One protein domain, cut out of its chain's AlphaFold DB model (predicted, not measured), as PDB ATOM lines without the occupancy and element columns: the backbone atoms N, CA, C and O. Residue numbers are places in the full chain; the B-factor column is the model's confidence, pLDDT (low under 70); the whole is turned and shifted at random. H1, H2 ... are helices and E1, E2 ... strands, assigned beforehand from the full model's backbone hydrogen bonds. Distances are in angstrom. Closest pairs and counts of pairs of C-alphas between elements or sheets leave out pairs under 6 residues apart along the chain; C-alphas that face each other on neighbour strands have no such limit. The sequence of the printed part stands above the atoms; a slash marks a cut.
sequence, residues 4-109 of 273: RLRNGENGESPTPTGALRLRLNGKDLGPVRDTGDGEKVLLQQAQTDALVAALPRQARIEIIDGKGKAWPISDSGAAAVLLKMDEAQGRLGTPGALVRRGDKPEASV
ATOM      1  N   ARG A   4     -19.006  -5.199 -37.110       83.25
ATOM      2  CA  ARG A   4     -20.000  -5.104 -36.035       83.25
ATOM      3  C   ARG A   4     -21.036  -4.051 -36.396       83.25
ATOM      4  O   ARG A   4     -20.690  -3.015 -36.961       83.25
ATOM      5  N   LEU A   5     -22.289  -4.301 -36.040       82.62
ATOM      6  CA  LEU A   5     -23.361  -3.319 -36.129       82.62
ATOM      7  C   LEU A   5     -23.608  -2.734 -34.739       82.62
ATOM      8  O   LEU A   5     -23.901  -3.459 -33.792       82.62
ATOM      9  N   ARG A   6     -23.544  -1.405 -34.621       79.94
ATOM     10  CA  ARG A   6     -23.842  -0.701 -33.370       79.94
ATOM     11  C   ARG A   6     -24.903   0.364 -33.591       79.94
ATOM     12  O   ARG A   6     -24.766   1.213 -34.464       79.94
ATOM     13  N   ASN A   7     -25.927   0.338 -32.743       74.56
ATOM     14  CA  ASN A   7     -26.930   1.394 -32.677       74.56
ATOM     15  C   ASN A   7     -26.395   2.564 -31.848       74.56
ATOM     16  O   ASN A   7     -25.830   2.334 -30.773       74.56
ATOM     17  N   GLY A   8     -26.619   3.789 -32.328       70.06
ATOM     18  CA  GLY A   8     -26.528   4.983 -31.493       70.06
ATOM     19  C   GLY A   8     -27.579   4.928 -30.386       70.06
ATOM     20  O   GLY A   8     -28.708   4.499 -30.608       70.06
ATOM     21  N   GLU A   9     -27.184   5.329 -29.191       66.31
ATOM     22  CA  GLU A   9     -27.995   5.402 -27.987       66.31
ATOM     23  C   GLU A   9     -28.038   6.861 -27.539       66.31
ATOM     24  O   GLU A   9     -27.219   7.321 -26.751       66.31
ATOM     25  N   ASN A  10     -28.999   7.613 -28.070       64.88
ATOM     26  CA  ASN A  10     -29.389   8.906 -27.507       64.88
ATOM     27  C   ASN A  10     -30.616   8.784 -26.587       64.88
ATOM     28  O   ASN A  10     -31.121   9.798 -26.132       64.88
ATOM     29  N   GLY A  11     -31.116   7.564 -26.345       61.97
ATOM     30  CA  GLY A  11     -32.281   7.290 -25.494       61.97
ATOM     31  C   GLY A  11     -33.638   7.703 -26.080       61.97
ATOM     32  O   GLY A  11     -34.668   7.285 -25.565       61.97
ATOM     33  N   GLU A  12     -33.646   8.473 -27.166       66.94
ATOM     34  CA  GLU A  12     -34.856   9.074 -27.744       66.94
ATOM     35  C   GLU A  12     -35.212   8.489 -29.115       66.94
ATOM     36  O   GLU A  12     -36.374   8.478 -29.520       66.94
ATOM     37  N   SER A  13     -34.217   8.003 -29.863       73.00
ATOM     38  CA  SER A  13     -34.433   7.505 -31.220       73.00
ATOM     39  C   SER A  13     -34.932   6.059 -31.235       73.00
ATOM     40  O   SER A  13     -34.443   5.223 -30.471       73.00
ATOM     41  N   PRO A  14     -35.874   5.724 -32.136       78.75
ATOM     42  CA  PRO A  14     -36.358   4.360 -32.266       78.75
ATOM     43  C   PRO A  14     -35.222   3.444 -32.738       78.75
ATOM     44  O   PRO A  14     -34.435   3.819 -33.608       78.75
ATOM     45  N   THR A  15     -35.169   2.229 -32.201       83.25
ATOM     46  CA  THR A  15     -34.155   1.221 -32.536       83.25
ATOM     47  C   THR A  15     -34.758   0.057 -33.335       83.25
ATOM     48  O   THR A  15     -35.963  -0.199 -33.236       83.25
ATOM     49  N   PRO A  16     -33.954  -0.657 -34.148       86.50
ATOM     50  CA  PRO A  16     -34.388  -1.896 -34.789       86.50
ATOM     51  C   PRO A  16     -34.824  -2.935 -33.746       86.50
ATOM     52  O   PRO A  16     -34.149  -3.113 -32.734       86.50
ATOM     53  N   THR A  17     -35.933  -3.639 -33.998       86.06
ATOM     54  CA  THR A  17     -36.492  -4.638 -33.063       86.06
ATOM     55  C   THR A  17     -36.631  -6.019 -33.696       86.06
ATOM     56  O   THR A  17     -36.979  -6.126 -34.869       86.06
ATOM     57  N   GLY A  18     -36.472  -7.081 -32.904       87.75
ATOM     58  CA  GLY A  18     -36.621  -8.461 -33.374       87.75
ATOM     59  C   GLY A  18     -35.422  -8.959 -34.185       87.75
ATOM     60  O   GLY A  18     -34.352  -8.355 -34.161       87.75
ATOM     61  N   ALA A  19     -35.595 -10.078 -34.896       89.12
ATOM     62  CA  ALA A  19     -34.526 -10.683 -35.688       89.12
ATOM     63  C   ALA A  19     -34.097  -9.759 -36.839       89.12
ATOM     64  O   ALA A  19     -34.896  -9.432 -37.716       89.12
ATOM     65  N   LEU A  20     -32.827  -9.357 -36.830       91.38
ATOM     66  CA  LEU A  20     -32.266  -8.424 -37.799       91.38
ATOM     67  C   LEU A  20     -31.667  -9.170 -38.999       91.38
ATOM     68  O   LEU A  20     -31.038 -10.220 -38.846       91.38
ATOM     69  N   ARG A  21     -31.816  -8.606 -40.199       94.06
ATOM     70  CA  ARG A  21     -31.238  -9.125 -41.450       94.06
ATOM     71  C   ARG A  21     -30.485  -8.033 -42.195       94.06
ATOM     72  O   ARG A  21     -30.928  -6.888 -42.213       94.06
ATOM     73  N   LEU A  22     -29.371  -8.383 -42.831       95.88
ATOM     74  CA  LEU A  22     -28.596  -7.451 -43.650       95.88
ATOM     75  C   LEU A  22     -29.067  -7.515 -45.103       95.88
ATOM     76  O   LEU A  22     -29.048  -8.580 -45.714       95.88
ATOM     77  N   ARG A  23     -29.412  -6.367 -45.687       97.62
ATOM     78  CA  ARG A  23     -29.665  -6.215 -47.122       97.62
ATOM     79  C   ARG A  23     -28.622  -5.286 -47.736       97.62
ATOM     80  O   ARG A  23     -28.366  -4.199 -47.222       97.62
ATOM     81  N   LEU A  24     -28.040  -5.714 -48.851       97.88
ATOM     82  CA  LEU A  24     -27.023  -4.971 -49.592       97.88
ATOM     83  C   LEU A  24     -27.421  -4.886 -51.064       97.88
ATOM     84  O   LEU A  24     -27.586  -5.914 -51.718       97.88
ATOM     85  N   ASN A  25     -27.575  -3.672 -51.593       97.06
ATOM     86  CA  ASN A  25     -27.960  -3.426 -52.989       97.06
ATOM     87  C   ASN A  25     -29.219  -4.215 -53.406       97.06
ATOM     88  O   ASN A  25     -29.292  -4.774 -54.496       97.06
ATOM     89  N   GLY A  26     -30.200  -4.307 -52.500       96.19
ATOM     90  CA  GLY A  26     -31.443  -5.059 -52.702       96.19
ATOM     91  C   GLY A  26     -31.347  -6.569 -52.439       96.19
ATOM     92  O   GLY A  26     -32.381  -7.207 -52.259       96.19
ATOM     93  N   LYS A  27     -30.140  -7.140 -52.333       97.38
ATOM     94  CA  LYS A  27     -29.928  -8.558 -52.017       97.38
ATOM     95  C   LYS A  27     -29.969  -8.794 -50.508       97.38
ATOM     96  O   LYS A  27     -29.207  -8.180 -49.766       97.38
ATOM     97  N   ASP A  28     -30.826  -9.708 -50.065       96.69
ATOM     98  CA  ASP A  28     -30.836 -10.193 -48.682       96.69
ATOM     99  C   ASP A  28     -29.611 -11.092 -48.436       96.69
ATOM    100  O   ASP A  28     -29.415 -12.104 -49.114       96.69
ATOM    101  N   LEU A  29     -28.758 -10.687 -47.496       96.56
ATOM    102  CA  LEU A  29     -27.557 -11.403 -47.058       96.56
ATOM    103  C   LEU A  29     -27.798 -12.212 -45.773       96.56
ATOM    104  O   LEU A  29     -26.850 -12.726 -45.176       96.56
ATOM    105  N   GLY A  30     -29.054 -12.340 -45.344       94.56
ATOM    106  CA  GLY A  30     -29.469 -13.194 -44.243       94.56
ATOM    107  C   GLY A  30     -29.387 -12.533 -42.864       94.56
ATOM    108  O   GLY A  30     -29.143 -11.328 -42.744       94.56
ATOM    109  N   PRO A  31     -29.632 -13.320 -41.800       92.81
ATOM    110  CA  PRO A  31     -29.668 -12.818 -40.435       92.81
ATOM    111  C   PRO A  31     -28.287 -12.349 -39.969       92.81
ATOM    112  O   PRO A  31     -27.259 -12.956 -40.290       92.81
ATOM    113  N   VAL A  32     -28.273 -11.281 -39.179       89.25
ATOM    114  CA  VAL A  32     -27.088 -10.849 -38.428       89.25
ATOM    115  C   VAL A  32     -27.145 -11.450 -37.026       89.25
ATOM    116  O   VAL A  32     -28.229 -11.659 -36.478       89.25
ATOM    117  N   ARG A  33     -25.989 -11.804 -36.461       80.31
ATOM    118  CA  ARG A  33     -25.944 -12.535 -35.194       80.31
ATOM    119  C   ARG A  33     -25.928 -11.550 -34.037       80.31
ATOM    120  O   ARG A  33     -24.901 -10.919 -33.804       80.31
ATOM    121  N   ASP A  34     -27.039 -11.454 -33.313       69.75
ATOM    122  CA  ASP A  34     -27.047 -10.783 -32.015       69.75
ATOM    123  C   ASP A  34     -26.245 -11.610 -31.005       69.75
ATOM    124  O   ASP A  34     -26.393 -12.831 -30.906       69.75
ATOM    125  N   THR A  35     -25.327 -10.943 -30.327       63.03
ATOM    126  CA  THR A  35     -24.393 -11.509 -29.356       63.03
ATOM    127  C   THR A  35     -24.874 -11.327 -27.922       63.03
ATOM    128  O   THR A  35     -24.307 -11.964 -27.044       63.03
ATOM    129  N   GLY A  36     -25.916 -10.525 -27.671       55.06
ATOM    130  CA  GLY A  36     -26.554 -10.382 -26.353       55.06
ATOM    131  C   GLY A  36     -25.757  -9.601 -25.298       55.06
ATOM    132  O   GLY A  36     -26.354  -9.105 -24.348       55.06
ATOM    133  N   ASP A  37     -24.452  -9.422 -25.480       50.03
ATOM    134  CA  ASP A  37     -23.603  -8.595 -24.621       50.03
ATOM    135  C   ASP A  37     -23.469  -7.183 -25.211       50.03
ATOM    136  O   ASP A  37     -23.625  -7.001 -26.418       50.03
ATOM    137  N   GLY A  38     -23.148  -6.169 -24.394       53.34
ATOM    138  CA  GLY A  38     -23.006  -4.745 -24.787       53.34
ATOM    139  C   GLY A  38     -22.066  -4.446 -25.980       53.34
ATOM    140  O   GLY A  38     -21.940  -3.303 -26.420       53.34
ATOM    141  N   GLU A  39     -21.459  -5.483 -26.546       52.19
ATOM    142  CA  GLU A  39     -20.784  -5.611 -27.832       52.19
ATOM    143  C   GLU A  39     -21.767  -6.123 -28.912       52.19
ATOM    144  O   GLU A  39     -21.801  -7.305 -29.256       52.19
ATOM    145  N   LYS A  40     -22.586  -5.205 -29.434       67.88
ATOM    146  CA  LYS A  40     -23.693  -5.439 -30.380       67.88
ATOM    147  C   LYS A  40     -23.288  -6.148 -31.692       67.88
ATOM    148  O   LYS A  40     -22.282  -5.812 -32.315       67.88
ATOM    149  N   VAL A  41     -24.169  -7.068 -32.100       73.75
ATOM    150  CA  VAL A  41     -24.385  -7.719 -33.410       73.75
ATOM    151  C   VAL A  41     -23.154  -7.891 -34.320       73.75
ATOM    152  O   VAL A  41     -22.727  -6.969 -35.020       73.75
ATOM    153  N   LEU A  42     -22.655  -9.125 -34.416       80.81
ATOM    154  CA  LEU A  42     -21.576  -9.506 -35.332       80.81
ATOM    155  C   LEU A  42     -22.113  -9.879 -36.719       80.81
ATOM    156  O   LEU A  42     -23.074 -10.646 -36.858       80.81
ATOM    157  N   LEU A  43     -21.434  -9.386 -37.755       89.06
ATOM    158  CA  LEU A  43     -21.656  -9.844 -39.122       89.06
ATOM    159  C   LEU A  43     -20.886 -11.139 -39.384       89.06
ATOM    160  O   LEU A  43     -19.758 -11.327 -38.927       89.06
ATOM    161  N   GLN A  44     -21.492 -12.029 -40.164       90.00
ATOM    162  CA  GLN A  44     -20.825 -13.231 -40.657       90.00
ATOM    163  C   GLN A  44     -19.708 -12.854 -41.646       90.00
ATOM    164  O   GLN A  44     -19.747 -11.783 -42.262       90.00
ATOM    165  N   GLN A  45     -18.729 -13.741 -41.858       90.94
ATOM    166  CA  GLN A  45     -17.606 -13.453 -42.765       90.94
ATOM    167  C   GLN A  45     -18.094 -13.120 -44.184       90.94
ATOM    168  O   GLN A  45     -17.730 -12.081 -44.722       90.94
ATOM    169  N   ALA A  46     -19.023 -13.911 -44.732       93.75
ATOM    170  CA  ALA A  46     -19.595 -13.665 -46.059       93.75
ATOM    171  C   ALA A  46     -20.335 -12.314 -46.170       93.75
ATOM    172  O   ALA A  46     -20.296 -11.666 -47.214       93.75
ATOM    173  N   GLN A  47     -20.993 -11.867 -45.093       94.81
ATOM    174  CA  GLN A  47     -21.640 -10.551 -45.031       94.81
ATOM    175  C   GLN A  47     -20.596  -9.427 -45.021       94.81
ATOM    176  O   GLN A  47     -20.747  -8.430 -45.725       94.81
ATOM    177  N   THR A  48     -19.522  -9.615 -44.252       94.00
ATOM    178  CA  THR A  48     -18.401  -8.673 -44.173       94.00
ATOM    179  C   THR A  48     -17.703  -8.535 -45.524       94.00
ATOM    180  O   THR A  48     -17.499  -7.418 -45.991       94.00
ATOM    181  N   ASP A  49     -17.406  -9.649 -46.191       94.00
ATOM    182  CA  ASP A  49     -16.740  -9.650 -47.497       94.00
ATOM    183  C   ASP A  49     -17.603  -8.966 -48.566       94.00
ATOM    184  O   ASP A  49     -17.098  -8.172 -49.360       94.00
ATOM    185  N   ALA A  50     -18.919  -9.210 -48.551       95.38
ATOM    186  CA  ALA A  50     -19.858  -8.553 -49.458       95.38
ATOM    187  C   ALA A  50     -19.906  -7.030 -49.248       95.38
ATOM    188  O   ALA A  50     -19.905  -6.280 -50.225       95.38
ATOM    189  N   LEU A  51     -19.906  -6.566 -47.993       95.06
ATOM    190  CA  LEU A  51     -19.842  -5.137 -47.675       95.06
ATOM    191  C   LEU A  51     -18.524  -4.521 -48.144       95.06
ATOM    192  O   LEU A  51     -18.541  -3.536 -48.876       95.06
ATOM    193  N   VAL A  52     -17.389  -5.123 -47.784       94.00
ATOM    194  CA  VAL A  52     -16.056  -4.638 -48.175       94.00
ATOM    195  C   VAL A  52     -15.901  -4.579 -49.696       94.00
ATOM    196  O   VAL A  52     -15.267  -3.661 -50.204       94.00
ATOM    197  N   ALA A  53     -16.512  -5.504 -50.439       94.25
ATOM    198  CA  ALA A  53     -16.515  -5.470 -51.900       94.25
ATOM    199  C   ALA A  53     -17.396  -4.349 -52.489       94.25
ATOM    200  O   ALA A  53     -17.107  -3.857 -53.582       94.25
ATOM    201  N   ALA A  54     -18.467  -3.946 -51.798       95.81
ATOM    202  CA  ALA A  54     -19.415  -2.939 -52.277       95.81
ATOM    203  C   ALA A  54     -19.020  -1.495 -51.910       95.81
ATOM    204  O   ALA A  54     -19.199  -0.595 -52.727       95.81
ATOM    205  N   LEU A  55     -18.457  -1.283 -50.715       96.00
ATOM    206  CA  LEU A  55     -18.111   0.032 -50.146       96.00
ATOM    207  C   LEU A  55     -17.099   0.890 -50.940       96.00
ATOM    208  O   LEU A  55     -17.133   2.108 -50.782       96.00
ATOM    209  N   PRO A  56     -16.203   0.339 -51.786       95.19
ATOM    210  CA  PRO A  56     -15.383   1.142 -52.699       95.19
ATOM    211  C   PRO A  56     -16.195   1.900 -53.760       95.19
ATOM    212  O   PRO A  56     -15.663   2.783 -54.431       95.19
ATOM    213  N   ARG A  57     -17.464   1.525 -53.950       92.00
ATOM    214  CA  ARG A  57     -18.431   2.157 -54.855       92.00
ATOM    215  C   ARG A  57     -19.622   2.664 -54.035       92.00
ATOM    216  O   ARG A  57     -19.548   2.763 -52.818       92.00
ATOM    217  N   GLN A  58     -20.723   2.980 -54.709       93.12
ATOM    218  CA  GLN A  58     -21.981   3.283 -54.041       93.12
ATOM    219  C   GLN A  58     -22.647   1.988 -53.555       93.12
ATOM    220  O   GLN A  58     -22.840   1.051 -54.338       93.12
ATOM    221  N   ALA A  59     -23.007   1.942 -52.275       95.88
ATOM    222  CA  ALA A  59     -23.630   0.794 -51.631       95.88
ATOM    223  C   ALA A  59     -24.918   1.209 -50.912       95.88
ATOM    224  O   ALA A  59     -24.926   2.062 -50.028       95.88
ATOM    225  N   ARG A  60     -26.031   0.548 -51.242       97.38
ATOM    226  CA  ARG A  60     -27.281   0.658 -50.487       97.38
ATOM    227  C   ARG A  60     -27.283  -0.391 -49.386       97.38
ATOM    228  O   ARG A  60     -27.534  -1.566 -49.661       97.38
ATOM    229  N   ILE A  61     -26.990   0.036 -48.163       97.19
ATOM    230  CA  ILE A  61     -26.877  -0.835 -46.992       97.19
ATOM    231  C   ILE A  61     -28.098  -0.624 -46.105       97.19
ATOM    232  O   ILE A  61     -28.422   0.504 -45.737       97.19
ATOM    233  N   GLU A  62     -28.783  -1.707 -45.758       96.25
ATOM    234  CA  GLU A  62     -29.977  -1.659 -44.921       96.25
ATOM    235  C   GLU A  62     -29.986  -2.809 -43.918       96.25
ATOM    236  O   GLU A  62     -29.680  -3.952 -44.257       96.25
ATOM    237  N   ILE A  63     -30.411  -2.516 -42.693       94.12
ATOM    238  CA  ILE A  63     -30.830  -3.532 -41.729       94.12
ATOM    239  C   ILE A  63     -32.347  -3.636 -41.789       94.12
ATOM    240  O   ILE A  63     -33.048  -2.637 -41.653       94.12
ATOM    241  N   ILE A  64     -32.860  -4.840 -42.016       95.25
ATOM    242  CA  ILE A  64     -34.291  -5.131 -41.978       95.25
ATOM    243  C   ILE A  64     -34.606  -5.714 -40.609       95.25
ATOM    244  O   ILE A  64     -33.980  -6.693 -40.202       95.25
ATOM    245  N   ASP A  65     -35.537  -5.094 -39.892       92.81
ATOM    246  CA  ASP A  65     -35.943  -5.558 -38.568       92.81
ATOM    247  C   ASP A  65     -37.044  -6.629 -38.627       92.81
ATOM    248  O   ASP A  65     -37.584  -6.942 -39.693       92.81
ATOM    249  N   GLY A  66     -37.403  -7.199 -37.475       91.88
ATOM    250  CA  GLY A  66     -38.403  -8.267 -37.383       91.88
ATOM    251  C   GLY A  66     -39.823  -7.847 -37.786       91.88
ATOM    252  O   GLY A  66     -40.677  -8.709 -37.974       91.88
ATOM    253  N   LYS A  67     -40.082  -6.542 -37.938       93.88
ATOM    254  CA  LYS A  67     -41.346  -5.988 -38.448       93.88
ATOM    255  C   LYS A  67     -41.268  -5.657 -39.944       93.88
ATOM    256  O   LYS A  67     -42.220  -5.115 -40.499       93.88
ATOM    257  N   GLY A  68     -40.145  -5.959 -40.598       93.69
ATOM    258  CA  GLY A  68     -39.901  -5.667 -42.008       93.69
ATOM    259  C   GLY A  68     -39.519  -4.212 -42.290       93.69
ATOM    260  O   GLY A  68     -39.407  -3.835 -43.458       93.69
ATOM    261  N   LYS A  69     -39.301  -3.378 -41.264       94.94
ATOM    262  CA  LYS A  69     -38.863  -1.991 -41.462       94.94
ATOM    263  C   LYS A  69     -37.394  -1.978 -41.878       94.94
ATOM    264  O   LYS A  69     -36.556  -2.640 -41.268       94.94
ATOM    265  N   ALA A  70     -37.089  -1.194 -42.911       94.94
ATOM    266  CA  ALA A  70     -35.728  -0.976 -43.377       94.94
ATOM    267  C   ALA A  70     -35.071   0.206 -42.653       94.94
ATOM    268  O   ALA A  70     -35.635   1.299 -42.572       94.94
ATOM    269  N   TRP A  71     -33.857  -0.024 -42.168       93.25
ATOM    270  CA  TRP A  71     -33.017   0.942 -41.471       93.25
ATOM    271  C   TRP A  71     -31.760   1.192 -42.313       93.25
ATOM    272  O   TRP A  71     -30.883   0.323 -42.360       93.25
ATOM    273  N   PRO A  72     -31.675   2.321 -43.037       93.88
ATOM    274  CA  PRO A  72     -30.548   2.593 -43.917       93.88
ATOM    275  C   PRO A  72     -29.277   2.902 -43.119       93.88
ATOM    276  O   PRO A  72     -29.315   3.611 -42.113       93.88
ATOM    277  N   ILE A  73     -28.143   2.414 -43.614       92.19
ATOM    278  CA  ILE A  73     -26.801   2.762 -43.143       92.19
ATOM    279  C   ILE A  73     -26.114   3.538 -44.264       92.19
ATOM    280  O   ILE A  73     -26.102   3.097 -45.412       92.19
ATOM    281  N   SER A  74     -25.565   4.709 -43.939       92.50
ATOM    282  CA  SER A  74     -24.860   5.533 -44.922       92.50
ATOM    283  C   SER A  74     -23.523   4.900 -45.313       92.50
ATOM    284  O   SER A  74     -22.755   4.484 -44.450       92.50
ATOM    285  N   ASP A  75     -23.233   4.883 -46.612       95.12
ATOM    286  CA  ASP A  75     -21.937   4.533 -47.201       95.12
ATOM    287  C   ASP A  75     -21.025   5.761 -47.401       95.12
ATOM    288  O   ASP A  75     -19.889   5.638 -47.866       95.12
ATOM    289  N   SER A  76     -21.502   6.958 -47.041       95.31
ATOM    290  CA  SER A  76     -20.789   8.213 -47.274       95.31
ATOM    291  C   SER A  76     -19.423   8.215 -46.589       95.31
ATOM    292  O   SER A  76     -19.297   7.972 -45.389       95.31
ATOM    293  N   GLY A  77     -18.380   8.485 -47.374       94.62
ATOM    294  CA  GLY A  77     -16.994   8.502 -46.911       94.62
ATOM    295  C   GLY A  77     -16.333   7.125 -46.786       94.62
ATOM    296  O   GLY A  77     -15.111   7.078 -46.642       94.62
ATOM    297  N   ALA A  78     -17.064   6.010 -46.910       94.75
ATOM    298  CA  ALA A  78     -16.486   4.675 -46.755       94.75
ATOM    299  C   ALA A  78     -15.393   4.389 -47.795       94.75
ATOM    300  O   ALA A  78     -14.289   3.995 -47.425       94.75
ATOM    301  N   ALA A  79     -15.641   4.687 -49.074       96.12
ATOM    302  CA  ALA A  79     -14.634   4.543 -50.128       96.12
ATOM    303  C   ALA A  79     -13.361   5.368 -49.847       96.12
ATOM    304  O   ALA A  79     -12.253   4.896 -50.096       96.12
ATOM    305  N   ALA A  80     -13.504   6.578 -49.292       96.94
ATOM    306  CA  ALA A  80     -12.370   7.435 -48.946       96.94
ATOM    307  C   ALA A  80     -11.561   6.870 -47.768       96.94
ATOM    308  O   ALA A  80     -10.332   6.876 -47.814       96.94
ATOM    309  N   VAL A  81     -12.234   6.333 -46.744       94.44
ATOM    310  CA  VAL A  81     -11.576   5.657 -45.616       94.44
ATOM    311  C   VAL A  81     -10.842   4.403 -46.088       94.44
ATOM    312  O   VAL A  81      -9.668   4.247 -45.767       94.44
ATOM    313  N   LEU A  82     -11.475   3.549 -46.902       95.94
ATOM    314  CA  LEU A  82     -10.835   2.343 -47.446       95.94
ATOM    315  C   LEU A  82      -9.632   2.691 -48.334       95.94
ATOM    316  O   LEU A  82      -8.591   2.046 -48.245       95.94
ATOM    317  N   LEU A  83      -9.732   3.756 -49.137       97.44
ATOM    318  CA  LEU A  83      -8.606   4.250 -49.928       97.44
ATOM    319  C   LEU A  83      -7.467   4.758 -49.033       97.44
ATOM    320  O   LEU A  83      -6.300   4.492 -49.318       97.44
ATOM    321  N   LYS A  84      -7.791   5.465 -47.942       97.56
ATOM    322  CA  LYS A  84      -6.791   5.937 -46.978       97.56
ATOM    323  C   LYS A  84      -6.118   4.777 -46.244       97.56
ATOM    324  O   LYS A  84      -4.925   4.860 -45.968       97.56
ATOM    325  N   MET A  85      -6.854   3.702 -45.960       95.75
ATOM    326  CA  MET A  85      -6.293   2.466 -45.409       95.75
ATOM    327  C   MET A  85      -5.297   1.832 -46.383       95.75
ATOM    328  O   MET A  85      -4.179   1.533 -45.970       95.75
ATOM    329  N   ASP A  86      -5.657   1.699 -47.666       97.38
ATOM    330  CA  ASP A  86      -4.735   1.194 -48.691       97.38
ATOM    331  C   ASP A  86      -3.470   2.064 -48.788       97.38
ATOM    332  O   ASP A  86      -2.364   1.537 -48.886       97.38
ATOM    333  N   GLU A  87      -3.609   3.393 -48.746       97.50
ATOM    334  CA  GLU A  87      -2.474   4.325 -48.770       97.50
ATOM    335  C   GLU A  87      -1.573   4.155 -47.540       97.50
ATOM    336  O   GLU A  87      -0.366   3.963 -47.686       97.50
ATOM    337  N   ALA A  88      -2.152   4.173 -46.336       95.62
ATOM    338  CA  ALA A  88      -1.410   4.058 -45.080       95.62
ATOM    339  C   ALA A  88      -0.687   2.710 -44.944       95.62
ATOM    340  O   ALA A  88       0.387   2.642 -44.352       95.62
ATOM    341  N   GLN A  89      -1.260   1.646 -45.508       95.44
ATOM    342  CA  GLN A  89      -0.663   0.313 -45.525       95.44
ATOM    343  C   GLN A  89       0.290   0.095 -46.708       95.44
ATOM    344  O   GLN A  89       0.884  -0.972 -46.795       95.44
ATOM    345  N   GLY A  90       0.431   1.047 -47.639       96.81
ATOM    346  CA  GLY A  90       1.261   0.871 -48.836       96.81
ATOM    347  C   GLY A  90       0.714  -0.158 -49.837       96.81
ATOM    348  O   GLY A  90       1.481  -0.759 -50.584       96.81
ATOM    349  N   ARG A  91      -0.607  -0.376 -49.858       97.56
ATOM    350  CA  ARG A  91      -1.302  -1.386 -50.682       97.56
ATOM    351  C   ARG A  91      -1.820  -0.866 -52.022       97.56
ATOM    352  O   ARG A  91      -2.330  -1.639 -52.826       97.56
ATOM    353  N   LEU A  92      -1.711   0.432 -52.306       97.94
ATOM    354  CA  LEU A  92      -2.226   0.993 -53.561       97.94
ATOM    355  C   LEU A  92      -1.587   0.338 -54.798       97.94
ATOM    356  O   LEU A  92      -0.382   0.461 -55.043       97.94
ATOM    357  N   GLY A  93      -2.433  -0.275 -55.626       97.88
ATOM    358  CA  GLY A  93      -2.039  -0.979 -56.840       97.88
ATOM    359  C   GLY A  93      -1.619  -2.431 -56.625       97.88
ATOM    360  O   GLY A  93      -1.153  -3.030 -57.586       97.88
ATOM    361  N   THR A  94      -1.763  -3.006 -55.425       98.12
ATOM    362  CA  THR A  94      -1.546  -4.446 -55.203       98.12
ATOM    363  C   THR A  94      -2.843  -5.244 -55.416       98.12
ATOM    364  O   THR A  94      -3.936  -4.659 -55.394       98.12
ATOM    365  N   PRO A  95      -2.785  -6.575 -55.611       97.12
ATOM    366  CA  PRO A  95      -3.984  -7.415 -55.695       97.12
ATOM    367  C   PRO A  95      -4.884  -7.342 -54.451       97.12
ATOM    368  O   PRO A  95      -6.108  -7.429 -54.562       97.12
ATOM    369  N   GLY A  96      -4.283  -7.167 -53.274       94.38
ATOM    370  CA  GLY A  96      -4.935  -7.095 -51.969       94.38
ATOM    371  C   GLY A  96      -5.473  -5.716 -51.580       94.38
ATOM    372  O   GLY A  96      -6.018  -5.590 -50.484       94.38
ATOM    373  N   ALA A  97      -5.349  -4.693 -52.432       96.62
ATOM    374  CA  ALA A  97      -5.955  -3.388 -52.176       96.62
ATOM    375  C   ALA A  97      -7.493  -3.488 -52.079       96.62
ATOM    376  O   ALA A  97      -8.148  -4.265 -52.789       96.62
ATOM    377  N   LEU A  98      -8.094  -2.666 -51.226       95.62
ATOM    378  CA  LEU A  98      -9.543  -2.611 -51.034       95.62
ATOM    379  C   LEU A  98     -10.230  -1.813 -52.146       95.62
ATOM    380  O   LEU A  98     -11.299  -2.208 -52.608       95.62
ATOM    381  N   VAL A  99      -9.612  -0.720 -52.603       96.12
ATOM    382  CA  VAL A  99     -10.202   0.197 -53.591       96.12
ATOM    383  C   VAL A  99      -9.455   0.151 -54.921       96.12
ATOM    384  O   VAL A  99     -10.041  -0.169 -55.956       96.12
ATOM    385  N   ARG A 100      -8.159   0.474 -54.924       94.88
ATOM    386  CA  ARG A 100      -7.349   0.593 -56.150       94.88
ATOM    387  C   ARG A 100      -6.452  -0.627 -56.321       94.88
ATOM    388  O   ARG A 100      -5.244  -0.542 -56.102       94.88
ATOM    389  N   ARG A 101      -7.060  -1.754 -56.693       96.19
ATOM    390  CA  ARG A 101      -6.334  -2.996 -57.003       96.19
ATOM    391  C   ARG A 101      -5.463  -2.846 -58.244       96.19
ATOM    392  O   ARG A 101      -5.789  -2.073 -59.142       96.19
ATOM    393  N   GLY A 102      -4.391  -3.621 -58.294       97.06
ATOM    394  CA  GLY A 102      -3.497  -3.708 -59.444       97.06
ATOM    395  C   GLY A 102      -2.623  -4.955 -59.375       97.06
ATOM    396  O   GLY A 102      -2.976  -5.934 -58.720       97.06
ATOM    397  N   ASP A 103      -1.494  -4.909 -60.065       97.88
ATOM    398  CA  ASP A 103      -0.546  -6.005 -60.256       97.88
ATOM    399  C   ASP A 103       0.772  -5.822 -59.486       97.88
ATOM    400  O   ASP A 103       1.663  -6.668 -59.586       97.88
ATOM    401  N   LYS A 104       0.907  -4.757 -58.679       97.88
ATOM    402  CA  LYS A 104       2.090  -4.588 -57.827       97.88
ATOM    403  C   LYS A 104       2.214  -5.785 -56.877       97.88
ATOM    404  O   LYS A 104       1.225  -6.138 -56.231       97.88
ATOM    405  N   PRO A 105       3.402  -6.394 -56.742       97.69
ATOM    406  CA  PRO A 105       3.578  -7.554 -55.876       97.69
ATOM    407  C   PRO A 105       3.167  -7.263 -54.428       97.69
ATOM    408  O   PRO A 105       3.560  -6.242 -53.877       97.69
ATOM    409  N   GLU A 106       2.473  -8.191 -53.761       96.62
ATOM    410  CA  GLU A 106       2.162  -8.058 -52.320       96.62
ATOM    411  C   GLU A 106       3.425  -7.924 -51.453       96.62
ATOM    412  O   GLU A 106       3.385  -7.325 -50.384       96.62
ATOM    413  N   ALA A 107       4.574  -8.404 -51.940       96.50
ATOM    414  CA  ALA A 107       5.871  -8.221 -51.294       96.50
ATOM    415  C   ALA A 107       6.339  -6.749 -51.227       96.50
ATOM    416  O   ALA A 107       7.283  -6.458 -50.499       96.50
ATOM    417  N   SER A 108       5.714  -5.819 -51.965       95.56
ATOM    418  CA  SER A 108       6.010  -4.383 -51.851       95.56
ATOM    419  C   SER A 108       5.320  -3.713 -50.659       95.56
ATOM    420  O   SER A 108       5.615  -2.556 -50.363       95.56
ATOM    421  N   VAL A 109       4.371  -4.396 -50.011       97.31
ATOM    422  CA  VAL A 109       3.673  -3.891 -48.825       97.31
ATOM    423  C   VAL A 109       4.648  -3.907 -47.641       97.31
ATOM    424  O   VAL A 109       5.244  -4.954 -47.374       97.31
TER     425      VAL A 109
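AT A GLANCE: This is residues 4 to 109 of the 273 residues of an uncharacterized protein of Stenotrophomonas maltophilia MF89 (UniProt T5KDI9). Little of this model is regular structure: a small twisted sheet with H1 over one face forms one end, H2 and looped residues 89 to 109 reach out to the other, and residues 8 to 14 stick out. Of 106 printed residues, 38 are in named elements, E1, E2, H1, E3, E4, H2, class mixed. The antiparallel sheet runs E2, E1, E3, E4; the whole is loose, radius of gyration of the C-alphas 16.2 A, spanning 48 by 27 by 23 A.

IN THESE COORDINATES: E1 is residues 21 to 24, from C-alpha 21 at (-31.238, -9.125, -41.450); E2 27 to 31; H1 45 to 54, 14.3 A; E3 61 to 64; E4 70 to 73; H2 78 to 88, 15.2 A, ending with C-alpha 88 at (-1.410, 4.058, -45.080).

HOW THE PARTS SIT: N 29 and O 22 of hairpin E1 and E2 are 2.8 A apart, N 23 and O 62 of E1 and E3 2.8 A, N 71 and O 63 of hairpin E3 and E4 2.8 A, within hydrogen-bond range. H1 is on the sheet, height over the sheet 9.9 A, and lies over E1, only just over E1 alone, with 2 of its C-alphas falling on E2; the closest C-alphas of E1 and H1, those of Leu 24 and Leu 51, are 7.4 A apart, and the closest of E2 and H1, those of Leu 29 and Gln 47, 6.3 A. E2, H1, E3 form a split strand-helix-strand unit, E1 between the strands, crossover right-handed. H2 is not on the sheet but near H1. In H1 and H2 every O i to N i+4 pair is within range.

THE WHOLE: The C-alphas farthest apart, Glu 12 and Pro 105, are 50.4 A apart. The printed part has no cut; the link E2 to H1 is long. Residues 9 to 12 and 34 to 40 have pLDDT under 70.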